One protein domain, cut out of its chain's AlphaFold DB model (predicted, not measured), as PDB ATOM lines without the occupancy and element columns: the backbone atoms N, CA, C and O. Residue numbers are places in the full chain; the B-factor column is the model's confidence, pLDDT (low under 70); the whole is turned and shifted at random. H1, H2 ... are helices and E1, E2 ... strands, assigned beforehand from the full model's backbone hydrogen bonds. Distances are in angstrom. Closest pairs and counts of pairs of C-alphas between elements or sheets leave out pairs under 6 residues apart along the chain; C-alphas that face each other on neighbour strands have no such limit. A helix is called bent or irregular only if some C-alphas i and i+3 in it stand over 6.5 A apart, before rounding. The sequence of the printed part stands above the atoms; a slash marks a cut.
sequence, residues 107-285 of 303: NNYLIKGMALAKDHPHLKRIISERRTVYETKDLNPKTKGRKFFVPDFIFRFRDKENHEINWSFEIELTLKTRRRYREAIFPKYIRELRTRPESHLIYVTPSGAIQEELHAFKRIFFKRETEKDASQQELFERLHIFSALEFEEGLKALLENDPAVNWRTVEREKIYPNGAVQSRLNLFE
ATOM      1  N   ASN A 107      -0.745  23.552 -24.719       97.56
ATOM      2  CA  ASN A 107       0.526  22.865 -24.923       97.56
ATOM      3  C   ASN A 107       1.183  23.218 -26.267       97.56
ATOM      4  O   ASN A 107       2.409  23.289 -26.346       97.56
ATOM      5  N   ASN A 108       0.407  23.459 -27.331       97.69
ATOM      6  CA  ASN A 108       0.959  23.899 -28.615       97.69
ATOM      7  C   ASN A 108       1.617  25.280 -28.508       97.69
ATOM      8  O   ASN A 108       2.746  25.435 -28.975       97.69
ATOM      9  N   TYR A 109       0.948  26.256 -27.886       98.31
ATOM     10  CA  TYR A 109       1.504  27.601 -27.700       98.31
ATOM     11  C   TYR A 109       2.671  27.614 -26.716       98.31
ATOM     12  O   TYR A 109       3.678  28.261 -26.993       98.31
ATOM     13  N   LEU A 110       2.601  26.823 -25.643       98.44
ATOM     14  CA  LEU A 110       3.717  26.604 -24.727       98.44
ATOM     15  C   LEU A 110       4.958  26.101 -25.475       98.44
ATOM     16  O   LEU A 110       6.035  26.675 -25.348       98.44
ATOM     17  N   ILE A 111       4.810  25.056 -26.298       98.44
ATOM     18  CA  ILE A 111       5.915  24.490 -27.087       98.44
ATOM     19  C   ILE A 111       6.472  25.514 -28.080       98.44
ATOM     20  O   ILE A 111       7.687  25.584 -28.250       98.44
ATOM     21  N   LYS A 112       5.611  26.304 -28.734       98.06
ATOM     22  CA  LYS A 112       6.050  27.381 -29.634       98.06
ATOM     23  C   LYS A 112       6.836  28.451 -28.879       98.06
ATOM     24  O   LYS A 112       7.955  28.754 -29.271       98.06
ATOM     25  N   GLY A 113       6.309  28.954 -27.763       98.00
ATOM     26  CA  GLY A 113       7.013  29.929 -26.928       98.00
ATOM     27  C   GLY A 113       8.352  29.388 -26.430       98.00
ATOM     28  O   GLY A 113       9.367  30.071 -26.512       98.00
ATOM     29  N   MET A 114       8.393  28.121 -26.005       97.94
ATOM     30  CA  MET A 114       9.634  27.453 -25.610       97.94
ATOM     31  C   MET A 114      10.649  27.410 -26.755       97.94
ATOM     32  O   MET A 114      11.831  27.620 -26.508       97.94
ATOM     33  N   ALA A 115      10.211  27.148 -27.991       97.31
ATOM     34  CA  ALA A 115      11.074  27.134 -29.178       97.31
ATOM     35  C   ALA A 115      11.748  28.480 -29.427       97.31
ATOM     36  O   ALA A 115      12.905  28.495 -29.834       97.31
ATOM     37  N   LEU A 116      11.043  29.573 -29.138       97.50
ATOM     38  CA  LEU A 116      11.538  30.933 -29.318       97.50
ATOM     39  C   LEU A 116      12.434  31.387 -28.159       97.50
ATOM     40  O   LEU A 116      13.443  32.039 -28.390       97.50
ATOM     41  N   ALA A 117      12.107  31.011 -26.920       96.69
ATOM     42  CA  ALA A 117      12.797  31.514 -25.730       96.69
ATOM     43  C   ALA A 117      13.928  30.611 -25.201       96.69
ATOM     44  O   ALA A 117      14.644  31.018 -24.291       96.69
ATOM     45  N   LYS A 118      14.085  29.376 -25.705       92.62
ATOM     46  CA  LYS A 118      14.993  28.363 -25.118       92.62
ATOM     47  C   LYS A 118      16.456  28.807 -24.985       92.62
ATOM     48  O   LYS A 118      17.118  28.344 -24.061       92.62
ATOM     49  N   ASP A 119      16.926  29.670 -25.880       92.94
ATOM     50  CA  ASP A 119      18.318  30.130 -25.927       92.94
ATOM     51  C   ASP A 119      18.478  31.523 -25.298       92.94
ATOM     52  O   ASP A 119      19.579  32.064 -25.245       92.94
ATOM     53  N   HIS A 120      17.386  32.106 -24.793       96.25
ATOM     54  CA  HIS A 120      17.422  33.414 -24.164       96.25
ATOM     55  C   HIS A 120      18.202  33.333 -22.836       96.25
ATOM     56  O   HIS A 120      17.783  32.605 -21.926       96.25
ATOM     57  N   PRO A 121      19.303  34.094 -22.670       94.19
ATOM     58  CA  PRO A 121      20.260  33.905 -21.573       94.19
ATOM     59  C   PRO A 121      19.639  34.118 -20.191       94.19
ATOM     60  O   PRO A 121      20.037  33.485 -19.215       94.19
ATOM     61  N   HIS A 122      18.623  34.978 -20.110       96.19
ATOM     62  CA  HIS A 122      18.000  35.356 -18.843       96.19
ATOM     63  C   HIS A 122      16.700  34.601 -18.543       96.19
ATOM     64  O   HIS A 122      16.040  34.886 -17.542       96.19
ATOM     65  N   LEU A 123      16.313  33.626 -19.379       97.38
ATOM     66  CA  LEU A 123      15.181  32.754 -19.070       97.38
ATOM     67  C   LEU A 123      15.544  31.879 -17.862       97.38
ATOM     68  O   LEU A 123      16.477  31.081 -17.907       97.38
ATOM     69  N   LYS A 124      14.789  32.013 -16.769       96.25
ATOM     70  CA  LYS A 124      15.014  31.283 -15.514       96.25
ATOM     71  C   LYS A 124      14.244  29.970 -15.480       96.25
ATOM     72  O   LYS A 124      14.807  28.926 -15.162       96.25
ATOM     73  N   ARG A 125      12.937  30.021 -15.744       96.62
ATOM     74  CA  ARG A 125      12.048  28.847 -15.709       96.62
ATOM     75  C   ARG A 125      10.728  29.111 -16.414       96.62
ATOM     76  O   ARG A 125      10.351  30.258 -16.636       96.62
ATOM     77  N   ILE A 126      10.008  28.033 -16.692       97.88
ATOM     78  CA  ILE A 126       8.649  28.063 -17.224       97.88
ATOM     79  C   ILE A 126       7.741  27.352 -16.226       97.88
ATOM     80  O   ILE A 126       8.086  26.287 -15.717       97.88
ATOM     81  N   ILE A 127       6.609  27.969 -15.908       96.94
ATOM     82  CA  ILE A 127       5.693  27.524 -14.855       96.94
ATOM     83  C   ILE A 127       4.354  27.196 -15.512       96.94
ATOM     84  O   ILE A 127       3.806  28.035 -16.221       96.94
ATOM     85  N   SER A 128       3.848  25.983 -15.301       95.75
ATOM     86  CA  SER A 128       2.534  25.559 -15.794       95.75
ATOM     87  C   SER A 128       1.395  26.118 -14.933       95.75
ATOM     88  O   SER A 128       1.583  26.379 -13.740       95.75
ATOM     89  N   GLU A 129       0.187  26.196 -15.500       93.62
ATOM     90  CA  GLU A 129      -1.052  26.476 -14.758       93.62
ATOM     91  C   GLU A 129      -1.148  25.621 -13.481       93.62
ATOM     92  O   GLU A 129      -1.388  26.128 -12.384       93.62
ATOM     93  N   ARG A 130      -0.912  24.306 -13.604       91.12
ATOM     94  CA  ARG A 130      -1.051  23.341 -12.502       91.12
ATOM     95  C   ARG A 130      -0.136  23.679 -11.339       91.12
ATOM     96  O   ARG A 130      -0.578  23.630 -10.187       91.12
ATOM     97  N   ARG A 131       1.100  24.071 -11.645       92.31
ATOM     98  CA  ARG A 131       2.054  24.527 -10.644       92.31
ATOM     99  C   ARG A 131       1.578  25.794  -9.950       92.31
ATOM    100  O   ARG A 131       1.538  25.817  -8.724       92.31
ATOM    101  N   THR A 132       1.146  26.803 -10.705       90.62
ATOM    102  CA  THR A 132       0.647  28.059 -10.126       90.62
ATOM    103  C   THR A 132      -0.588  27.832  -9.248       90.62
ATOM    104  O   THR A 132      -0.667  28.384  -8.150       90.62
ATOM    105  N   VAL A 133      -1.532  26.981  -9.670       88.75
ATOM    106  CA  VAL A 133      -2.703  26.612  -8.852       88.75
ATOM    107  C   VAL A 133      -2.284  25.937  -7.552       88.75
ATOM    108  O   VAL A 133      -2.852  26.242  -6.504       88.75
ATOM    109  N   TYR A 134      -1.339  24.998  -7.620       88.44
ATOM    110  CA  TYR A 134      -0.840  24.295  -6.443       88.44
ATOM    111  C   TYR A 134      -0.166  25.262  -5.467       88.44
ATOM    112  O   TYR A 134      -0.608  25.356  -4.328       88.44
ATOM    113  N   GLU A 135       0.802  26.052  -5.937       87.12
ATOM    114  CA  GLU A 135       1.543  27.022  -5.116       87.12
ATOM    115  C   GLU A 135       0.616  28.083  -4.495       87.12
ATOM    116  O   GLU A 135       0.828  28.506  -3.366       87.12
ATOM    117  N   THR A 136      -0.465  28.476  -5.182       82.31
ATOM    118  CA  THR A 136      -1.441  29.443  -4.635       82.31
ATOM    119  C   THR A 136      -2.329  28.840  -3.535       82.31
ATOM    120  O   THR A 136      -2.835  29.560  -2.669       82.31
ATOM    121  N   LYS A 137      -2.578  27.527  -3.585       80.56
ATOM    122  CA  LYS A 137      -3.362  26.800  -2.572       80.56
ATOM    123  C   LYS A 137      -2.518  26.385  -1.376       80.56
ATOM    124  O   LYS A 137      -3.076  26.178  -0.296       80.56
ATOM    125  N   ASP A 138      -1.219  26.224  -1.593       74.06
ATOM    126  CA  ASP A 138      -0.295  25.749  -0.582       74.06
ATOM    127  C   ASP A 138      -0.308  26.690   0.632       74.06
ATOM    128  O   ASP A 138      -0.307  27.914   0.501       74.06
ATOM    129  N   LEU A 139      -0.436  26.103   1.823       63.72
ATOM    130  CA  LEU A 139      -0.520  26.799   3.116       63.72
ATOM    131  C   LEU A 139      -1.642  27.852   3.286       63.72
ATOM    132  O   LEU A 139      -1.635  28.587   4.273       63.72
ATOM    133  N   ASN A 140      -2.656  27.912   2.407       66.50
ATOM    134  CA  ASN A 140      -3.761  28.873   2.544       66.50
ATOM    135  C   ASN A 140      -5.120  28.197   2.834       66.50
ATOM    136  O   ASN A 140      -5.920  27.971   1.915       66.50
ATOM    137  N   PRO A 141      -5.449  27.911   4.113       57.66
ATOM    138  CA  PRO A 141      -6.660  27.170   4.488       57.66
ATOM    139  C   PRO A 141      -7.966  27.886   4.106       57.66
ATOM    140  O   PRO A 141      -8.988  27.232   3.897       57.66
ATOM    141  N   LYS A 142      -7.936  29.217   3.924       62.00
ATOM    142  CA  LYS A 142      -9.093  30.039   3.520       62.00
ATOM    143  C   LYS A 142      -9.447  29.922   2.028       62.00
ATOM    144  O   LYS A 142     -10.354  30.610   1.557       62.00
ATOM    145  N   THR A 143      -8.735  29.091   1.266       58.00
ATOM    146  CA  THR A 143      -8.886  29.010  -0.195       58.00
ATOM    147  C   THR A 143      -9.669  27.801  -0.708       58.00
ATOM    148  O   THR A 143      -9.917  27.704  -1.916       58.00
ATOM    149  N   LYS A 144     -10.139  26.907   0.176       54.19
ATOM    150  CA  LYS A 144     -11.059  25.825  -0.219       54.19
ATOM    151  C   LYS A 144     -12.311  26.424  -0.881       54.19
ATOM    152  O   LYS A 144     -13.029  27.208  -0.273       54.19
ATOM    153  N   GLY A 145     -12.549  26.074  -2.148       56.50
ATOM    154  CA  GLY A 145     -13.720  26.507  -2.926       56.50
ATOM    155  C   GLY A 145     -13.589  27.835  -3.687       56.50
ATOM    156  O   GLY A 145     -14.502  28.185  -4.434       56.50
ATOM    157  N   ARG A 146     -12.473  28.573  -3.567       59.78
ATOM    158  CA  ARG A 146     -12.272  29.819  -4.333       59.78
ATOM    159  C   ARG A 146     -11.831  29.533  -5.772       59.78
ATOM    160  O   ARG A 146     -11.018  28.646  -6.026       59.78
ATOM    161  N   LYS A 147     -12.365  30.308  -6.724       60.25
ATOM    162  CA  LYS A 147     -11.876  30.336  -8.110       60.25
ATOM    163  C   LYS A 147     -10.566  31.113  -8.145       60.25
ATOM    164  O   LYS A 147     -10.533  32.267  -7.725       60.25
ATOM    165  N   PHE A 148      -9.515  30.484  -8.651       63.47
ATOM    166  CA  PHE A 148      -8.236  31.140  -8.883       63.47
ATOM    167  C   PHE A 148      -8.158  31.531 -10.347       63.47
ATOM    168  O   PHE A 148      -8.423  30.714 -11.225       63.47
ATOM    169  N   PHE A 149      -7.818  32.787 -10.591       73.00
ATOM    170  CA  PHE A 149      -7.435  33.244 -11.913       73.00
ATOM    171  C   PHE A 149      -5.924  33.092 -11.987       73.00
ATOM    172  O   PHE A 149      -5.208  33.872 -11.359       73.00
ATOM    173  N   VAL A 150      -5.448  32.080 -12.693       84.88
ATOM    174  CA  VAL A 150      -4.025  31.860 -12.953       84.88
ATOM    175  C   VAL A 150      -3.815  31.832 -14.463       84.88
ATOM    176  O   VAL A 150      -4.744  31.427 -15.161       84.88
ATOM    177  N   PRO A 151      -2.644  32.258 -14.947       91.50
ATOM    178  CA  PRO A 151      -2.296  32.089 -16.347       91.50
ATOM    179  C   PRO A 151      -2.101  30.624 -16.714       91.50
ATOM    180  O   PRO A 151      -1.734  29.801 -15.868       91.50
ATOM    181  N   ASP A 152      -2.302  30.323 -17.995       95.38
ATOM    182  CA  ASP A 152      -2.111  28.982 -18.548       95.38
ATOM    183  C   ASP A 152      -0.646  28.539 -18.423       95.38
ATOM    184  O   ASP A 152      -0.341  27.370 -18.163       95.38
ATOM    185  N   PHE A 153       0.282  29.485 -18.585       97.50
ATOM    186  CA  PHE A 153       1.690  29.316 -18.246       97.50
ATOM    187  C   PHE A 153       2.399  30.664 -18.072       97.50
ATOM    188  O   PHE A 153       1.938  31.705 -18.538       97.50
ATOM    189  N   ILE A 154       3.550  30.639 -17.397       97.81
ATOM    190  CA  ILE A 154       4.395  31.814 -17.152       97.81
ATOM    191  C   ILE A 154       5.807  31.528 -17.639       97.81
ATOM    192  O   ILE A 154       6.386  30.495 -17.292       97.81
ATOM    193  N   PHE A 155       6.384  32.463 -18.388       98.44
ATOM    194  CA  PHE A 155       7.817  32.488 -18.654       98.44
ATOM    195  C   PHE A 155       8.445  33.453 -17.662       98.44
ATOM    196  O   PHE A 155       8.050  34.614 -17.576       98.44
ATOM    197  N   ARG A 156       9.383  32.949 -16.862       97.88
ATOM    198  CA  ARG A 156      10.049  33.740 -15.836       97.88
ATOM    199  C   ARG A 156      11.468  34.052 -16.263       97.88
ATOM    200  O   ARG A 156      12.257  33.125 -16.456       97.88
ATOM    201  N   PHE A 157      11.787  35.334 -16.317       97.69
ATOM    202  CA  PHE A 157      13.110  35.866 -16.606       97.69
ATOM    203  C   PHE A 157      13.747  36.462 -15.349       97.69
ATOM    204  O   PHE A 157      13.107  36.555 -14.293       97.69
ATOM    205  N   ARG A 158      15.022  36.829 -15.468       95.25
ATOM    206  CA  ARG A 158      15.768  37.607 -14.479       95.25
ATOM    207  C   ARG A 158      16.251  38.906 -15.099       95.25
ATOM    208  O   ARG A 158      16.830  38.879 -16.183       95.25
ATOM    209  N   ASP A 159      16.045  40.011 -14.401       91.69
ATOM    210  CA  ASP A 159      16.731  41.253 -14.744       91.69
ATOM    211  C   ASP A 159      18.205  41.208 -14.292       91.69
ATOM    212  O   ASP A 159      18.699  40.189 -13.787       91.69
ATOM    213  N   LYS A 160      18.915  42.320 -14.502       88.88
ATOM    214  CA  LYS A 160      20.336  42.466 -14.162       88.88
ATOM    215  C   LYS A 160      20.590  42.361 -12.653       88.88
ATOM    216  O   LYS A 160      21.663  41.929 -12.242       88.88
ATOM    217  N   GLU A 161      19.598  42.716 -11.844       89.25
ATOM    218  CA  GLU A 161      19.626  42.694 -10.378       89.25
ATOM    219  C   GLU A 161      19.057  41.388  -9.802       89.25
ATOM    220  O   GLU A 161      18.924  41.238  -8.589       89.25
ATOM    221  N   ASN A 162      18.784  40.399 -10.664       88.75
ATOM    222  CA  ASN A 162      18.254  39.083 -10.318       88.75
ATOM    223  C   ASN A 162      16.804  39.100  -9.781       88.75
ATOM    224  O   ASN A 162      16.334  38.090  -9.234       88.75
ATOM    225  N   HIS A 163      16.057  40.185  -9.999       91.88
ATOM    226  CA  HIS A 163      14.616  40.231  -9.780       91.88
ATOM    227  C   HIS A 163      13.870  39.375 -10.802       91.88
ATOM    228  O   HIS A 163      14.293  39.173 -11.941       91.88
ATOM    229  N   GLU A 164      12.728  38.834 -10.382       94.88
ATOM    230  CA  GLU A 164      11.927  37.947 -11.219       94.88
ATOM    231  C   GLU A 164      10.926  38.723 -12.075       94.88
ATOM    232  O   GLU A 164       9.970  39.307 -11.562       94.88
ATOM    233  N   ILE A 165      11.083  38.612 -13.391       95.56
ATOM    234  CA  ILE A 165      10.152  39.168 -14.372       95.56
ATOM    235  C   ILE A 165       9.240  38.051 -14.876       95.56
ATOM    236  O   ILE A 165       9.721  37.002 -15.305       95.56
ATOM    237  N   ASN A 166       7.920  38.250 -14.824       96.38
ATOM    238  CA  ASN A 166       6.949  37.261 -15.291       96.38
ATOM    239  C   ASN A 166       6.270  37.724 -16.576       96.38
ATOM    240  O   ASN A 166       5.666  38.793 -16.623       96.38
ATOM    241  N   TRP A 167       6.315  36.876 -17.597       97.75
ATOM    242  CA  TRP A 167       5.479  36.986 -18.783       97.75
ATOM    243  C   TRP A 167       4.383  35.930 -18.686       97.75
ATOM    244  O   TRP A 167       4.651  34.729 -18.783       97.75
ATOM    245  N   SER A 168       3.162  36.380 -18.414       96.88
ATOM    246  CA  SER A 168       1.986  35.543 -18.172       96.88
ATOM    247  C   SER A 168       1.208  35.344 -19.469       96.88
ATOM    248  O   SER A 168       0.824  36.323 -20.106       96.88
ATOM    249  N   PHE A 169       0.955  34.093 -19.850       97.81
ATOM    250  CA  PHE A 169       0.262  33.745 -21.091       97.81
ATOM    251  C   PHE A 169      -1.160  33.243 -20.829       97.81
ATOM    252  O   PHE A 169      -1.386  32.432 -19.930       97.81
ATOM    253  N   GLU A 170      -2.093  33.697 -21.662       96.00
ATOM    254  CA  GLU A 170      -3.515  33.343 -21.637       96.00
ATOM    255  C   GLU A 170      -3.960  32.906 -23.040       96.00
ATOM    256  O   GLU A 170      -4.021  33.711 -23.974       96.00
ATOM    257  N   ILE A 171      -4.274  31.624 -23.211       96.44
ATOM    258  CA  ILE A 171      -4.681  31.027 -24.483       96.44
ATOM    259  C   ILE A 171      -6.209  30.974 -24.545       96.44
ATOM    260  O   ILE A 171      -6.867  30.013 -24.131       96.44
ATOM    261  N   GLU A 172      -6.805  32.018 -25.113       94.25
ATOM    262  CA  GLU A 172      -8.253  32.171 -25.136       94.25
ATOM    263  C   GLU A 172      -8.870  31.456 -26.344       94.25
ATOM    264  O   GLU A 172      -8.835  31.931 -27.480       94.25
ATOM    265  N   LEU A 173      -9.477  30.295 -26.099       93.19
ATOM    266  CA  LEU A 173     -10.199  29.526 -27.127       93.19
ATOM    267  C   LEU A 173     -11.713  29.729 -27.083       93.19
ATOM    268  O   LEU A 173     -12.422  29.295 -27.987       93.19
ATOM    269  N   THR A 174     -12.223  30.327 -26.006       90.69
ATOM    270  CA  THR A 174     -13.661  30.517 -25.780       90.69
ATOM    271  C   THR A 174     -13.897  31.870 -25.144       90.69
ATOM    272  O   THR A 174     -13.341  32.160 -24.089       90.69
ATOM    273  N   LEU A 175     -14.762  32.686 -25.739       88.56
ATOM    274  CA  LEU A 175     -15.061  33.996 -25.181       88.56
ATOM    275  C   LEU A 175     -15.669  33.854 -23.779       88.56
ATOM    276  O   LEU A 175     -16.640  33.118 -23.571       88.56
ATOM    277  N   LYS A 176     -15.112  34.563 -22.795       89.44
ATOM    278  CA  LYS A 176     -15.747  34.674 -21.477       89.44
ATOM    279  C   LYS A 176     -16.875  35.703 -21.515       89.44
ATOM    280  O   LYS A 176     -16.939  36.571 -22.378       89.44
ATOM    281  N   THR A 177     -17.786  35.636 -20.547       89.44
ATOM    282  CA  THR A 177     -18.867  36.626 -20.471       89.44
ATOM    283  C   THR A 177     -18.298  38.032 -20.282       89.44
ATOM    284  O   THR A 177     -17.330  38.221 -19.541       89.44
ATOM    285  N   ARG A 178     -18.943  39.044 -20.882       89.75
ATOM    286  CA  ARG A 178     -18.528  40.454 -20.745       89.75
ATOM    287  C   ARG A 178     -18.377  40.877 -19.284       89.75
ATOM    288  O   ARG A 178     -17.419  41.559 -18.930       89.75
ATOM    289  N   ARG A 179     -19.286  40.412 -18.419       90.75
ATOM    290  CA  ARG A 179     -19.216  40.618 -16.967       90.75
ATOM    291  C   ARG A 179     -17.914  40.077 -16.377       90.75
ATOM    292  O   ARG A 179     -17.261  40.767 -15.608       90.75
ATOM    293  N   ARG A 180     -17.500  38.865 -16.766       89.12
ATOM    294  CA  ARG A 180     -16.256  38.261 -16.275       89.12
ATOM    295  C   ARG A 180     -15.030  39.054 -16.729       89.12
ATOM    296  O   ARG A 180     -14.140  39.270 -15.909       89.12
ATOM    297  N   TYR A 181     -15.002  39.525 -17.977       91.19
ATOM    298  CA  TYR A 181     -13.920  40.396 -18.443       91.19
ATOM    299  C   TYR A 181     -13.865  41.716 -17.670       91.19
ATOM    300  O   TYR A 181     -12.798  42.080 -17.181       91.19
ATOM    301  N   ARG A 182     -15.009  42.387 -17.485       90.19
ATOM    302  CA  ARG A 182     -15.089  43.701 -16.824       90.19
ATOM    303  C   ARG A 182     -14.863  43.675 -15.316       90.19
ATOM    304  O   ARG A 182     -14.258  44.598 -14.790       90.19
ATOM    305  N   GLU A 183     -15.375  42.672 -14.613       89.44
ATOM    306  CA  GLU A 183     -15.400  42.682 -13.143       89.44
ATOM    307  C   GLU A 183     -14.282  41.846 -12.517       89.44
ATOM    308  O   GLU A 183     -13.908  42.100 -11.375       89.44
ATOM    309  N   ALA A 184     -13.738  40.860 -13.239       87.19
ATOM    310  CA  ALA A 184     -12.798  39.901 -12.658       87.19
ATOM    311  C   ALA A 184     -11.454  39.833 -13.394       87.19
ATOM    312  O   ALA A 184     -10.413  39.995 -12.766       87.19
ATOM    313  N   ILE A 185     -11.468  39.600 -14.708       88.75
ATOM    314  CA  ILE A 185     -10.260  39.260 -15.481       88.75
ATOM    315  C   ILE A 185      -9.378  40.496 -15.698       88.75
ATOM    316  O   ILE A 185      -8.281  40.563 -15.148       88.75
ATOM    317  N   PHE A 186      -9.853  41.510 -16.432       90.56
ATOM    318  CA  PHE A 186      -9.048  42.706 -16.718       90.56
ATOM    319  C   PHE A 186      -8.638  43.475 -15.453       90.56
ATOM    320  O   PHE A 186      -7.457  43.793 -15.328       90.56
ATOM    321  N   PRO A 187      -9.531  43.722 -14.466       90.81
ATOM    322  CA  PRO A 187      -9.133  44.396 -13.230       90.81
ATOM    323  C   PRO A 187      -8.020  43.674 -12.464       90.81
ATOM    324  O   PRO A 187      -7.193  44.325 -11.826       90.81
ATOM    325  N   LYS A 188      -7.994  42.335 -12.504       88.56
ATOM    326  CA  LYS A 188      -6.925  41.551 -11.884       88.56
ATOM    327  C   LYS A 188      -5.600  41.783 -12.603       88.56
ATOM    328  O   LYS A 188      -4.619  42.095 -11.935       88.56
ATOM    329  N   TYR A 189      -5.565  41.648 -13.926       87.06
ATOM    330  CA  TYR A 189      -4.308  41.776 -14.660       87.06
ATOM    331  C   TYR A 189      -3.766  43.200 -14.679       87.06
ATOM    332  O   TYR A 189      -2.569  43.383 -14.519       87.06
ATOM    333  N   ILE A 190      -4.626  44.215 -14.779       90.12
ATOM    334  CA  ILE A 190      -4.200  45.619 -14.658       90.12
ATOM    335  C   ILE A 190      -3.542  45.853 -13.297       90.12
ATOM    336  O   ILE A 190      -2.489  46.478 -13.216       90.12
ATOM    337  N   ARG A 191      -4.119  45.300 -12.221       89.88
ATOM    338  CA  ARG A 191      -3.511  45.371 -10.887       89.88
ATOM    339  C   ARG A 191      -2.154  44.674 -10.844       89.88
ATOM    340  O   ARG A 191      -1.237  45.215 -10.246       89.88
ATOM    341  N   GLU A 192      -2.029  43.503 -11.463       86.88
ATOM    342  CA  GLU A 192      -0.764  42.765 -11.540       86.88
ATOM    343  C   GLU A 192       0.312  43.532 -12.321       86.88
ATOM    344  O   GLU A 192       1.432  43.665 -11.837       86.88
ATOM    345  N   LEU A 193      -0.028  44.098 -13.482       91.19
ATOM    346  CA  LEU A 193       0.893  44.906 -14.285       91.19
ATOM    347  C   LEU A 193       1.294  46.197 -13.565       91.19
ATOM    348  O   LEU A 193       2.432  46.643 -13.699       91.19
ATOM    349  N   ARG A 194       0.392  46.777 -12.765       89.94
ATOM    350  CA  ARG A 194       0.685  47.947 -11.929       89.94
ATOM    351  C   ARG A 194       1.661  47.627 -10.802       89.94
ATOM    352  O   ARG A 194       2.542  48.429 -10.525       89.94
ATOM    353  N   THR A 195       1.514  46.480 -10.137       88.81
ATOM    354  CA  THR A 195       2.421  46.095  -9.043       88.81
ATOM    355  C   THR A 195       3.739  45.503  -9.527       88.81
ATOM    356  O   THR A 195       4.679  45.406  -8.742       88.81
ATOM    357  N   ARG A 196       3.818  45.087 -10.796       88.69
ATOM    358  CA  ARG A 196       5.017  44.517 -11.418       88.69
ATOM    359  C   ARG A 196       5.318  45.235 -12.740       88.69
ATOM    360  O   ARG A 196       4.854  44.777 -13.790       88.69
ATOM    361  N   PRO A 197       6.086  46.339 -12.696       86.94
ATOM    362  CA  PRO A 197       6.342  47.208 -13.849       86.94
ATOM    363  C   PRO A 197       6.977  46.504 -15.048       86.94
ATOM    364  O   PRO A 197       6.669  46.840 -16.178       86.94
ATOM    365  N   GLU A 198       7.766  45.457 -14.819       91.19
ATOM    366  CA  GLU A 198       8.456  44.737 -15.901       91.19
ATOM    367  C   GLU A 198       7.713  43.478 -16.369       91.19
ATOM    368  O   GLU A 198       8.183  42.744 -17.228       91.19
ATOM    369  N   SER A 199       6.559  43.156 -15.773       93.56
ATOM    370  CA  SER A 199       5.795  41.963 -16.160       93.56
ATOM    371  C   SER A 199       4.939  42.212 -17.397       93.56
ATOM    372  O   SER A 199       4.455  43.321 -17.614       93.56
ATOM    373  N   HIS A 200       4.715  41.158 -18.179       96.38
ATOM    374  CA  HIS A 200       3.909  41.199 -19.400       96.38
ATOM    375  C   HIS A 200       2.706  40.277 -19.259       96.38
ATOM    376  O   HIS A 200       2.796  39.201 -18.662       96.38
ATOM    377  N   LEU A 201       1.590  40.684 -19.858       96.75
ATOM    378  CA  LEU A 201       0.430  39.829 -20.059       96.75
ATOM    379  C   LEU A 201       0.247  39.600 -21.552       96.75
ATOM    380  O   LEU A 201       0.141  40.559 -22.310       96.75
ATOM    381  N   ILE A 202       0.189  38.341 -21.968       97.94
ATOM    382  CA  ILE A 202       0.144  37.955 -23.375       97.94
ATOM    383  C   ILE A 202      -1.079  37.072 -23.604       97.94
ATOM    384  O   ILE A 202      -1.089  35.887 -23.271       97.94
ATOM    385  N   TYR A 203      -2.115  37.655 -24.197       97.25
ATOM    386  CA  TYR A 203      -3.252  36.915 -24.722       97.25
ATOM    387  C   TYR A 203      -2.941  36.376 -26.111       97.25
ATOM    388  O   TYR A 203      -2.414  37.094 -26.961       97.25
ATOM    389  N   VAL A 204      -3.334  35.130 -26.361       97.75
ATOM    390  CA  VAL A 204      -3.255  34.512 -27.684       97.75
ATOM    391  C   VAL A 204      -4.581  33.851 -28.008       97.75
ATOM    392  O   VAL A 204      -5.118  33.092 -27.202       97.75
ATOM    393  N   THR A 205      -5.114  34.102 -29.201       96.88
ATOM    394  CA  THR A 205      -6.345  33.447 -29.648       96.88
ATOM    395  C   THR A 205      -6.323  33.131 -31.144       96.88
ATOM    396  O   THR A 205      -5.879  33.947 -31.946       96.88
ATOM    397  N   PRO A 206      -6.812  31.951 -31.568       93.81
ATOM    398  CA  PRO A 206      -7.015  31.662 -32.984       93.81
ATOM    399  C   PRO A 206      -8.305  32.273 -33.555       93.81
ATOM    400  O   PRO A 206      -8.541  32.145 -34.751       93.81
ATOM    401  N   SER A 207      -9.165  32.884 -32.731       95.75
ATOM    402  CA  SER A 207     -10.464  33.411 -33.163       95.75
ATOM    403  C   SER A 207     -10.438  34.931 -33.284       95.75
ATOM    404  O   SER A 207     -10.288  35.623 -32.277       95.75
ATOM    405  N   GLY A 208     -10.673  35.449 -34.495       95.50
ATOM    406  CA  GLY A 208     -10.760  36.893 -34.745       95.50
ATOM    407  C   GLY A 208     -11.838  37.578 -33.899       95.50
ATOM    408  O   GLY A 208     -11.579  38.606 -33.287       95.50
ATOM    409  N   ALA A 209     -13.004  36.946 -33.727       94.69
ATOM    410  CA  ALA A 209     -14.074  37.491 -32.886       94.69
ATOM    411  C   ALA A 209     -13.669  37.609 -31.402       94.69
ATOM    412  O   ALA A 209     -14.044  38.561 -30.720       94.69
ATOM    413  N   ILE A 210     -12.887  36.650 -30.887       95.50
ATOM    414  CA  ILE A 210     -12.350  36.734 -29.521       95.50
ATOM    415  C   ILE A 210     -11.301  37.847 -29.443       95.50
ATOM    416  O   ILE A 210     -11.318  38.627 -28.494       95.50
ATOM    417  N   GLN A 211     -10.421  37.941 -30.442       96.50
ATOM    418  CA  GLN A 211      -9.390  38.976 -30.517       96.50
ATOM    419  C   GLN A 211     -10.004  40.383 -30.510       96.50
ATOM    420  O   GLN A 211      -9.605  41.226 -29.706       96.50
ATOM    421  N   GLU A 212     -11.016  40.626 -31.345       95.94
ATOM    422  CA  GLU A 212     -11.733  41.902 -31.428       95.94
ATOM    423  C   GLU A 212     -12.361  42.309 -30.090       95.94
ATOM    424  O   GLU A 212     -12.196  43.451 -29.650       95.94
ATOM    425  N   GLU A 213     -13.036  41.379 -29.407       95.44
ATOM    426  CA  GLU A 213     -13.618  41.633 -28.084       95.44
ATOM    427  C   GLU A 213     -12.532  41.915 -27.033       95.44
ATOM    428  O   GLU A 213     -12.660  42.868 -26.261       95.44
ATOM    429  N   LEU A 214     -11.421  41.167 -27.024       95.81
ATOM    430  CA  LEU A 214     -10.298  41.436 -26.119       95.81
ATOM    431  C   LEU A 214      -9.699  42.832 -26.359       95.81
ATOM    432  O   LEU A 214      -9.450  43.561 -25.394       95.81
ATOM    433  N   HIS A 215      -9.534  43.257 -27.617       96.56
ATOM    434  CA  HIS A 215      -9.101  44.622 -27.935       96.56
ATOM    435  C   HIS A 215     -10.133  45.670 -27.517       96.56
ATOM    436  O   HIS A 215      -9.753  46.733 -27.022       96.56
ATOM    437  N   ALA A 216     -11.430  45.395 -27.671       95.25
ATOM    438  CA  ALA A 216     -12.479  46.289 -27.198       95.25
ATOM    439  C   ALA A 216     -12.397  46.487 -25.676       95.25
ATOM    440  O   ALA A 216     -12.439  47.627 -25.207       95.25
ATOM    441  N   PHE A 217     -12.190  45.414 -24.905       95.06
ATOM    442  CA  PHE A 217     -11.951  45.523 -23.466       95.06
ATOM    443  C   PHE A 217     -10.662  46.279 -23.150       95.06
ATOM    444  O   PHE A 217     -10.708  47.199 -22.333       95.06
ATOM    445  N   LYS A 218      -9.546  45.973 -23.828       95.44
ATOM    446  CA  LYS A 218      -8.283  46.711 -23.669       95.44
ATOM    447  C   LYS A 218      -8.501  48.217 -23.855       95.44
ATOM    448  O   LYS A 218      -8.089  48.984 -22.994       95.44
ATOM    449  N   ARG A 219      -9.222  48.638 -24.905       95.50
ATOM    450  CA  ARG A 219      -9.549  50.055 -25.167       95.50
ATOM    451  C   ARG A 219     -10.416  50.689 -24.078       95.50
ATOM    452  O   ARG A 219     -10.168  51.829 -23.700       95.50
ATOM    453  N   ILE A 220     -11.431  49.976 -23.582       93.88
ATOM    454  CA  ILE A 220     -12.306  50.475 -22.508       93.88
ATOM    455  C   ILE A 220     -11.496  50.733 -21.235       93.88
ATOM    456  O   ILE A 220     -11.637  51.784 -20.613       93.88
ATOM    457  N   PHE A 221     -10.652  49.776 -20.848       94.75
ATOM    458  CA  PHE A 221      -9.830  49.912 -19.652       94.75
ATOM    459  C   PHE A 221      -8.712  50.932 -19.823       94.75
ATOM    460  O   PHE A 221      -8.455  51.663 -18.875       94.75
ATOM    461  N   PHE A 222      -8.111  51.018 -21.013       94.56
ATOM    462  CA  PHE A 222      -7.123  52.041 -21.339       94.56
ATOM    463  C   PHE A 222      -7.680  53.428 -21.038       94.56
ATOM    464  O   PHE A 222      -7.190  54.078 -20.123       94.56
ATOM    465  N   LYS A 223      -8.790  53.803 -21.691       93.62
ATOM    466  CA  LYS A 223      -9.440  55.105 -21.484       93.62
ATOM    467  C   LYS A 223      -9.750  55.359 -20.012       93.62
ATOM    468  O   LYS A 223      -9.351  56.374 -19.461       93.62
ATOM    469  N   ARG A 224     -10.392  54.390 -19.354       92.38
ATOM    470  CA  ARG A 224     -10.803  54.510 -17.950       92.38
ATOM    471  C   ARG A 224      -9.634  54.748 -16.991       92.38
ATOM    472  O   ARG A 224      -9.820  55.407 -15.971       92.38
ATOM    473  N   GLU A 225      -8.485  54.122 -17.229       91.69
ATOM    474  CA  GLU A 225      -7.336  54.236 -16.331       91.69
ATOM    475  C   GLU A 225      -6.472  55.457 -16.677       91.69
ATOM    476  O   GLU A 225      -6.040  56.140 -15.755       91.69
ATOM    477  N   THR A 226      -6.316  55.808 -17.960       90.12
ATOM    478  CA  THR A 226      -5.555  56.999 -18.382       90.12
ATOM    479  C   THR A 226      -6.300  58.311 -18.144       90.12
ATOM    480  O   THR A 226      -5.664  59.332 -17.920       90.12
ATOM    481  N   GLU A 227      -7.637  58.302 -18.137       91.12
ATOM    482  CA  GLU A 227      -8.451  59.453 -17.705       91.12
ATOM    483  C   GLU A 227      -8.212  59.811 -16.229       91.12
ATOM    484  O   GLU A 227      -8.397  60.959 -15.836       91.12
ATOM    485  N   LYS A 228      -7.816  58.834 -15.404       88.81
ATOM    486  CA  LYS A 228      -7.498  59.057 -13.986       88.81
ATOM    487  C   LYS A 228      -6.037  59.432 -13.776       88.81
ATOM    488  O   LYS A 228      -5.740  60.211 -12.878       88.81
ATOM    489  N   ASP A 229      -5.146  58.807 -14.539       85.50
ATOM    490  CA  ASP A 229      -3.701  58.960 -14.424       85.50
ATOM    491  C   ASP A 229      -3.045  58.600 -15.764       85.50
ATOM    492  O   ASP A 229      -2.981  57.430 -16.152       85.50
ATOM    493  N   ALA A 230      -2.550  59.615 -16.474       84.81
ATOM    494  CA  ALA A 230      -1.954  59.460 -17.800       84.81
ATOM    495  C   ALA A 230      -0.740  58.510 -17.809       84.81
ATOM    496  O   ALA A 230      -0.494  57.838 -18.812       84.81
ATOM    497  N   SER A 231      -0.030  58.376 -16.681       81.31
ATOM    498  CA  SER A 231       1.124  57.474 -16.555       81.31
ATOM    499  C   SER A 231       0.758  55.991 -16.698       81.31
ATOM    500  O   SER A 231       1.608  55.153 -16.992       81.31
ATOM    501  N   GLN A 232      -0.527  55.644 -16.560       86.81
ATOM    502  CA  GLN A 232      -1.005  54.265 -16.668       86.81
ATOM    503  C   GLN A 232      -0.979  53.723 -18.107       86.81
ATOM    504  O   GLN A 232      -1.268  52.542 -18.306       86.81
ATOM    505  N   GLN A 233      -0.642  54.544 -19.109       88.38
ATOM    506  CA  GLN A 233      -0.515  54.114 -20.502       88.38
ATOM    507  C   GLN A 233       0.459  52.931 -20.666       88.38
ATOM    508  O   GLN A 233       0.102  51.948 -21.322       88.38
ATOM    509  N   GLU A 234       1.619  52.967 -19.998       87.81
ATOM    510  CA  GLU A 234       2.655  51.917 -20.058       87.81
ATOM    511  C   GLU A 234       2.105  50.532 -19.657       87.81
ATOM    512  O   GLU A 234       2.532  49.495 -20.172       87.81
ATOM    513  N   LEU A 235       1.088  50.476 -18.782       90.56
ATOM    514  CA  LEU A 235       0.447  49.206 -18.410       90.56
ATOM    515  C   LEU A 235      -0.151  48.490 -19.627       90.56
ATOM    516  O   LEU A 235      -0.132  47.262 -19.709       90.56
ATOM    517  N   PHE A 236      -0.719  49.250 -20.563       93.38
ATOM    518  CA  PHE A 236      -1.399  48.703 -21.731       93.38
ATOM    519  C   PHE A 236      -0.434  48.386 -22.872       93.38
ATOM    520  O   PHE A 236      -0.772  47.566 -23.726       93.38
ATOM    521  N   GLU A 237       0.765  48.960 -22.866       92.19
ATOM    522  CA  GLU A 237       1.861  48.577 -23.763       92.19
ATOM    523  C   GLU A 237       2.401  47.185 -23.408       92.19
ATOM    524  O   GLU A 237       2.747  46.410 -24.295       92.19
ATOM    525  N   ARG A 238       2.340  46.800 -22.125       94.69
ATOM    526  CA  ARG A 238       2.704  45.455 -21.637       94.69
ATOM    527  C   ARG A 238       1.568  44.426 -21.685       94.69
ATOM    528  O   ARG A 238       1.772  43.260 -21.333       94.69
ATOM    529  N   LEU A 239       0.374  44.835 -22.122       96.12
ATOM    530  CA  LEU A 239      -0.774  43.956 -22.355       96.12
ATOM    531  C   LEU A 239      -0.885  43.633 -23.849       96.12
ATOM    532  O   LEU A 239      -1.470  44.385 -24.631       96.12
ATOM    533  N   HIS A 240      -0.372  42.477 -24.240       97.25
ATOM    534  CA  HIS A 240      -0.320  42.004 -25.620       97.25
ATOM    535  C   HIS A 240      -1.529  41.129 -25.940       97.25
ATOM    536  O   HIS A 240      -1.951  40.315 -25.120       97.25
ATOM    537  N   ILE A 241      -2.100  41.298 -27.131       97.75
ATOM    538  CA  ILE A 241      -3.176  40.448 -27.655       97.75
ATOM    539  C   ILE A 241      -2.759  40.051 -29.066       97.75
ATOM    540  O   ILE A 241      -2.741  40.896 -29.956       97.75
ATOM    541  N   PHE A 242      -2.420  38.779 -29.252       98.19
ATOM    542  CA  PHE A 242      -1.989  38.227 -30.531       98.19
ATOM    543  C   PHE A 242      -3.035  37.272 -31.099       98.19
ATOM    544  O   PHE A 242      -3.623  36.454 -30.381       98.19
ATOM    545  N   SER A 243      -3.216  37.316 -32.415       97.12
ATOM    546  CA  SER A 243      -3.821  36.203 -33.138       97.12
ATOM    547  C   SER A 243      -2.874  34.996 -33.171       97.12
ATOM    548  O   SER A 243      -1.676  35.086 -32.885       97.12
ATOM    549  N   ALA A 244      -3.391  33.842 -33.593       94.62
ATOM    550  CA  ALA A 244      -2.562  32.665 -33.855       94.62
ATOM    551  C   ALA A 244      -1.480  32.899 -34.927       94.62
ATOM    552  O   ALA A 244      -0.463  32.202 -34.907       94.62
ATOM    553  N   LEU A 245      -1.711  33.841 -35.852       95.75
ATOM    554  CA  LEU A 245      -0.788  34.185 -36.936       95.75
ATOM    555  C   LEU A 245       0.330  35.111 -36.441       95.75
ATOM    556  O   LEU A 245       1.491  34.888 -36.759       95.75
ATOM    557  N   GLU A 246      -0.012  36.089 -35.604       97.38
ATOM    558  CA  GLU A 246       0.930  37.099 -35.097       97.38
ATOM    559  C   GLU A 246       1.797  36.584 -33.944       97.38
ATOM    560  O   GLU A 246       2.848  37.149 -33.662       97.38
ATOM    561  N   PHE A 247       1.369  35.519 -33.258       97.75
ATOM    562  CA  PHE A 247       1.992  35.072 -32.012       97.75
ATOM    563  C   PHE A 247       3.509  34.860 -32.107       97.75
ATOM    564  O   PHE A 247       4.240  35.264 -31.206       97.75
ATOM    565  N   GLU A 248       3.990  34.198 -33.162       97.62
ATOM    566  CA  GLU A 248       5.413  33.856 -33.267       97.62
ATOM    567  C   GLU A 248       6.282  35.091 -33.520       97.62
ATOM    568  O   GLU A 248       7.315  35.246 -32.871       97.62
ATOM    569  N   GLU A 249       5.862  35.974 -34.423       97.69
ATOM    570  CA  GLU A 249       6.583  37.214 -34.734       97.69
ATOM    571  C   GLU A 249       6.500  38.207 -33.574       97.69
ATOM    572  O   GLU A 249       7.523  38.745 -33.153       97.69
ATOM    573  N   GLY A 250       5.314  38.370 -32.981       97.56
ATOM    574  CA  GLY A 250       5.106  39.228 -31.819       97.56
ATOM    575  C   GLY A 250       5.939  38.788 -30.616       97.56
ATOM    576  O   GLY A 250       6.592  39.613 -29.982       97.56
ATOM    577  N   LEU A 251       5.993  37.483 -30.323       98.06
ATOM    578  CA  LEU A 251       6.812  36.985 -29.218       98.06
ATOM    579  C   LEU A 251       8.317  37.121 -29.494       98.06
ATOM    580  O   LEU A 251       9.055  37.454 -28.570       98.06
ATOM    581  N   LYS A 252       8.782  36.903 -30.733       97.94
ATOM    582  CA  LYS A 252      10.185  37.170 -31.105       97.94
ATOM    583  C   LYS A 252      10.543  38.636 -30.896       97.94
ATOM    584  O   LYS A 252      11.523  38.920 -30.216       97.94
ATOM    585  N   ALA A 253       9.709  39.546 -31.397       97.44
ATOM    586  CA  ALA A 253       9.929  40.977 -31.245       97.44
ATOM    587  C   ALA A 253      10.004  41.385 -29.766       97.44
ATOM    588  O   ALA A 253      10.874  42.170 -29.400       97.44
ATOM    589  N   LEU A 254       9.151  40.821 -28.904       97.00
ATOM    590  CA  LEU A 254       9.244  41.045 -27.459       97.00
ATOM    591  C   LEU A 254      10.552  40.501 -26.881       97.00
ATOM    592  O   LEU A 254      11.240  41.220 -26.169       97.00
ATOM    593  N   LEU A 255      10.923  39.256 -27.193       97.06
ATOM    594  CA  LEU A 255      12.164  38.651 -26.693       97.06
ATOM    595  C   LEU A 255      13.412  39.435 -27.118       97.06
ATOM    596  O   LEU A 255      14.370  39.491 -26.358       97.06
ATOM    597  N   GLU A 256      13.412  40.042 -28.303       95.38
ATOM    598  CA  GLU A 256      14.554  40.787 -28.844       95.38
ATOM    599  C   GLU A 256      14.639  42.234 -28.347       95.38
ATOM    600  O   GLU A 256      15.740  42.788 -28.260       95.38
ATOM    601  N   ASN A 257      13.493  42.858 -28.064       93.94
ATOM    602  CA  ASN A 257      13.414  44.299 -27.823       93.94
ATOM    603  C   ASN A 257      13.045  44.668 -26.393       93.94
ATOM    604  O   ASN A 257      13.315  45.800 -25.998       93.94
ATOM    605  N   ASP A 258      12.471  43.750 -25.615       93.69
ATOM    606  CA  ASP A 258      12.088  44.055 -24.246       93.69
ATOM    607  C   ASP A 258      13.333  44.352 -23.396       93.69
ATOM    608  O   ASP A 258      14.204  43.490 -23.224       93.69
ATOM    609  N   PRO A 259      13.470  45.575 -22.876       91.56
ATOM    610  CA  PRO A 259      14.712  45.997 -22.254       91.56
ATOM    611  C   PRO A 259      14.957  45.323 -20.905       91.56
ATOM    612  O   PRO A 259      16.113  45.087 -20.550       91.56
ATOM    613  N   ALA A 260      13.893  44.971 -20.181       89.88
ATOM    614  CA  ALA A 260      13.983  44.390 -18.852       89.88
ATOM    615  C   ALA A 260      14.578  42.981 -18.909       89.88
ATOM    616  O   ALA A 260      15.487  42.645 -18.145       89.88
ATOM    617  N   VAL A 261      14.129  42.174 -19.875       92.88
ATOM    618  CA  VAL A 261      14.696  40.839 -20.092       92.88
ATOM    619  C   VAL A 261      15.999  40.878 -20.885       92.88
ATOM    620  O   VAL A 261      16.756  39.925 -20.779       92.88
ATOM    621  N   ASN A 262      16.323  41.954 -21.610       93.44
ATOM    622  CA  ASN A 262      17.588  42.092 -22.354       93.44
ATOM    623  C   ASN A 262      18.676  42.901 -21.628       93.44
ATOM    624  O   ASN A 262      19.738  43.141 -22.201       93.44
ATOM    625  N   TRP A 263      18.425  43.327 -20.386       91.31
ATOM    626  CA  TRP A 263      19.326  44.170 -19.584       91.31
ATOM    627  C   TRP A 263      19.769  45.447 -20.312       91.31
ATOM    628  O   TRP A 263      20.896  45.920 -20.142       91.31
ATOM    629  N   ARG A 264      18.879  46.004 -21.139       86.31
ATOM    630  CA  ARG A 264      19.117  47.268 -21.836       86.31
ATOM    631  C   ARG A 264      18.644  48.413 -20.955       86.31
ATOM    632  O   ARG A 264      17.555  48.365 -20.390       86.31
ATOM    633  N   THR A 265      19.463  49.451 -20.847       74.12
ATOM    634  CA  THR A 265      19.060  50.716 -20.230       74.12
ATOM    635  C   THR A 265      17.943  51.347 -21.048       74.12
ATOM    636  O   THR A 265      18.057  51.465 -22.266       74.12
ATOM    637  N   VAL A 266      16.876  51.759 -20.367       65.00
ATOM    638  CA  VAL A 266      15.761  52.488 -20.973       65.00
ATOM    639  C   VAL A 266      15.779  53.898 -20.421       65.00
ATOM    640  O   VAL A 266      15.697  54.089 -19.207       65.00
ATOM    641  N   GLU A 267      15.844  54.883 -21.306       57.53
ATOM    642  CA  GLU A 267      15.363  56.220 -20.983       57.53
ATOM    643  C   GLU A 267      13.842  56.137 -20.898       57.53
ATOM    644  O   GLU A 267      13.161  56.023 -21.915       57.53
ATOM    645  N   ARG A 268      13.300  56.098 -19.676       57.00
ATOM    646  CA  ARG A 268      11.853  56.184 -19.488       57.00
ATOM    647  C   ARG A 268      11.487  57.643 -19.316       57.00
ATOM    648  O   ARG A 268      11.931  58.312 -18.382       57.00
ATOM    649  N   GLU A 269      10.646  58.121 -20.215       57.66
ATOM    650  CA  GLU A 269       9.920  59.357 -20.004       57.66
ATOM    651  C   GLU A 269       8.968  59.163 -18.821       57.66
ATOM    652  O   GLU A 269       8.028  58.369 -18.866       57.66
ATOM    653  N   LYS A 270       9.230  59.866 -17.718       59.09
ATOM    654  CA  LYS A 270       8.332  59.866 -16.570       59.09
ATOM    655  C   LYS A 270       7.141  60.744 -16.920       59.09
ATOM    656  O   LYS A 270       7.245  61.970 -16.917       59.09
ATOM    657  N   ILE A 271       6.021  60.100 -17.231       62.97
ATOM    658  CA  ILE A 271       4.734  60.767 -17.383       62.97
ATOM    659  C   ILE A 271       4.159  60.959 -15.981       62.97
ATOM    660  O   ILE A 271       3.949  60.000 -15.241       62.97
ATOM    661  N   TYR A 272       3.945  62.204 -15.587       65.62
ATOM    662  CA  TYR A 272       3.305  62.548 -14.324       65.62
ATOM    663  C   TYR A 272       1.782  62.381 -14.423       65.62
ATOM    664  O   TYR A 272       1.227  62.428 -15.523       65.62
ATOM    665  N   PRO A 273       1.064  62.263 -13.289       67.38
ATOM    666  CA  PRO A 273      -0.396  62.123 -13.294       67.38
ATOM    667  C   PRO A 273      -1.142  63.243 -14.035       67.38
ATOM    668  O   PRO A 273      -2.234  63.026 -14.547       67.38
ATOM    669  N   ASN A 274      -0.540  64.435 -14.121       71.25
ATOM    670  CA  ASN A 274      -1.061  65.594 -14.851       71.25
ATOM    671  C   ASN A 274      -0.695  65.611 -16.351       71.25
ATOM    672  O   ASN A 274      -0.972  66.600 -17.025       71.25
ATOM    673  N   GLY A 275      -0.045  64.563 -16.865       62.38
ATOM    674  CA  GLY A 275       0.393  64.456 -18.256       62.38
ATOM    675  C   GLY A 275       1.712  65.163 -18.581       62.38
ATOM    676  O   GLY A 275       2.112  65.168 -19.741       62.38
ATOM    677  N   ALA A 276       2.404  65.754 -17.598       69.00
ATOM    678  CA  ALA A 276       3.734  66.316 -17.824       69.00
ATOM    679  C   ALA A 276       4.755  65.201 -18.094       69.00
ATOM    680  O   ALA A 276       4.679  64.136 -17.485       69.00
ATOM    681  N   VAL A 277       5.724  65.456 -18.973       67.62
ATOM    682  CA  VAL A 277       6.742  64.480 -19.376       67.62
ATOM    683  C   VAL A 277       8.117  64.965 -18.928       67.62
ATOM    684  O   VAL A 277       8.498  66.096 -19.225       67.62
ATOM    685  N   GLN A 278       8.872  64.120 -18.221       56.47
ATOM    686  CA  GLN A 278      10.288  64.355 -17.930       56.47
ATOM    687  C   GLN A 278      11.132  63.201 -18.470       56.47
ATOM    688  O   GLN A 278      11.001  62.062 -18.022       56.47
ATOM    689  N   SER A 279      12.042  63.499 -19.394       46.28
ATOM    690  CA  SER A 279      13.076  62.566 -19.843       46.28
ATOM    691  C   SER A 279      14.105  62.372 -18.725       46.28
ATOM    692  O   SER A 279      14.800  63.319 -18.345       46.28
ATOM    693  N   ARG A 280      14.201  61.159 -18.171       42.78
ATOM    694  CA  ARG A 280      15.247  60.783 -17.213       42.78
ATOM    695  C   ARG A 280      15.998  59.573 -17.770       42.78
ATOM    696  O   ARG A 280      15.390  58.545 -18.063       42.78
ATOM    697  N   LEU A 281      17.325  59.673 -17.877       36.91
ATOM    698  CA  LEU A 281      18.169  58.480 -17.912       36.91
ATOM    699  C   LEU A 281      17.997  57.783 -16.562       36.91
ATOM    700  O   LEU A 281      18.424  58.321 -15.539       36.91
ATOM    701  N   ASN A 282      17.398  56.594 -16.545       43.06
ATOM    702  CA  ASN A 282      17.516  55.719 -15.387       43.06
ATOM    703  C   ASN A 282      18.929  55.117 -15.396       43.06
ATOM    704  O   ASN A 282      19.149  53.986 -15.825       43.06
ATOM    705  N   LEU A 283      19.901  55.886 -14.911       40.22
ATOM    706  CA  LEU A 283      20.917  55.289 -14.057       40.22
ATOM    707  C   LEU A 283      20.176  54.983 -12.759       40.22
ATOM    708  O   LEU A 283      19.703  55.908 -12.109       40.22
ATOM    709  N   PHE A 284      19.955  53.686 -12.533       41.94
ATOM    710  CA  PHE A 284      19.607  53.034 -11.271       41.94
ATOM    711  C   PHE A 284      19.418  54.017 -10.111       41.94
ATOM    712  O   PHE A 284      20.368  54.703  -9.739       41.94
ATOM    713  N   GLU A 285      18.209  54.086  -9.542       34.84
ATOM    714  CA  GLU A 285      18.027  54.770  -8.262       34.84
ATOM    715  C   GLU A 285      18.949  54.086  -7.243       34.84
ATOM    716  O   GLU A 285      18.636  53.018  -6.721       34.84
TER     717      GLU A 285
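What this domain is: This is residues 107 to 285 of the 303 residues of an uncharacterized protein of Enterococcus faecium (UniProt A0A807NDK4). A strongly twisted sheet of five strands, E1 to E5, makes the core of three layers, with helices H1 and H6 over one face and H3 and H4 over the other. A small hairpin, E6 and E7, packs on this body through E6 and H5, and far from it the loop of residues 138 to 145, after H2, sticks out. The printed part has 179 residues with seven named helices and seven named strands, in the order H1 E1 H2 E2 E3 H3 E4 H4 H5 E5 H6 H7 E6 E7; the class is mixed, helices and strands. The large sheet runs E1 E2 E3 E4 E5 and is mixed, and the sheet of E6 and E7 is antiparallel. The whole is compact, with a radius of gyration of the C-alphas of 17.0 A and spans of 46 by 41 by 39 A.

How they stand to each other: H1, residues 107 to 117, is followed by E1, residues 123 to 128, an edge strand, and H2, residues 129 to 137, which only grazes the large sheet with residues 129 to 132. E2, residues 153 to 158, is antiparallel to its neighbour E1, with N 127 and O 154 2.9 A apart, within hydrogen-bond range. E3, residues 164 to 171, forms a hairpin with E2, with N 167 and O 155 at 2.9 A. H1 is on the sheet at a height of 8.0 A, over E3 and slantwise to the strands, at 35 degrees to E3 on the local plane. H3, residues 178 to 195, is irregular, with C-alphas 183 and 186 7.3 A apart. E4, residues 200 to 205, is parallel to its neighbour E3, with N 170 and O 202 at 2.9 A. E3, H3 and E4 form a strand-helix-strand unit, two parallel neighbour strands with a helix between, with a right-handed crossover. H4, residues 208 to 226, touches H3 at a steep tilt of 57 degrees, the closest C-alphas being those of Tyr 181 and Phe 217, 7.4 A, by residues 181 to 186 and 217 to 221 alone. H5, residues 230 to 237, only just irregular with C-alphas 231 and 234 6.7 A apart, forms a helical hairpin with H4; the closest C-alphas are those of Thr 226 and Gln 232, 5.6 A. E5, residues 239 to 243, is parallel to its neighbour E4, with N 242 and O 203 at 2.8 A; E4, H4, H5 and E5 form another right-handed unit. H4 lies over E4 and E5 at a height of 10.2 A, along the strands. H6, residues 247 to 257, lies over E5 on the opposite face from H4, at a height of 9.7 A, and touches H1, the closest C-alphas being those of Leu 116 and Lys 252, 6.6 A. H7, residues 259 to 262, only grazes the sheet. E6, residues 267 to 271, and E7, residues 277 to 281, form a hairpin, with N 270 and O 278 at 2.8 A; the closest C-alphas of H5 and E6 are those of Ser 231 and Ile 271, 5.0 A. Every O i to N i+4 pair is within hydrogen-bond range in H1, H2, H4 and H6, against 11 of 14 in H3 and 1 of 4 in H5, where 4 of 5 O i to N i+3 pairs are; H7 is too short for an O i to N i+4 pair.

Where its parts are: H1 begins at C-alpha 107, (0.526, 22.865, -24.923). H4 measures 26.4 A, H3 24.6 A and E3 22.4 A. E7 ends at C-alpha 281, (18.169, 58.480, -17.912).

The domain as a whole: The C-alphas farthest apart are those of Lys 144 and Ser 279, 48.1 A. The printed part has no cut, and the link from H2 to E2, 15 residues, is long. The mean pLDDT of the printed part is 86.9; residues 139 to 148, 266 to 273 and 275 to 285 are under 70.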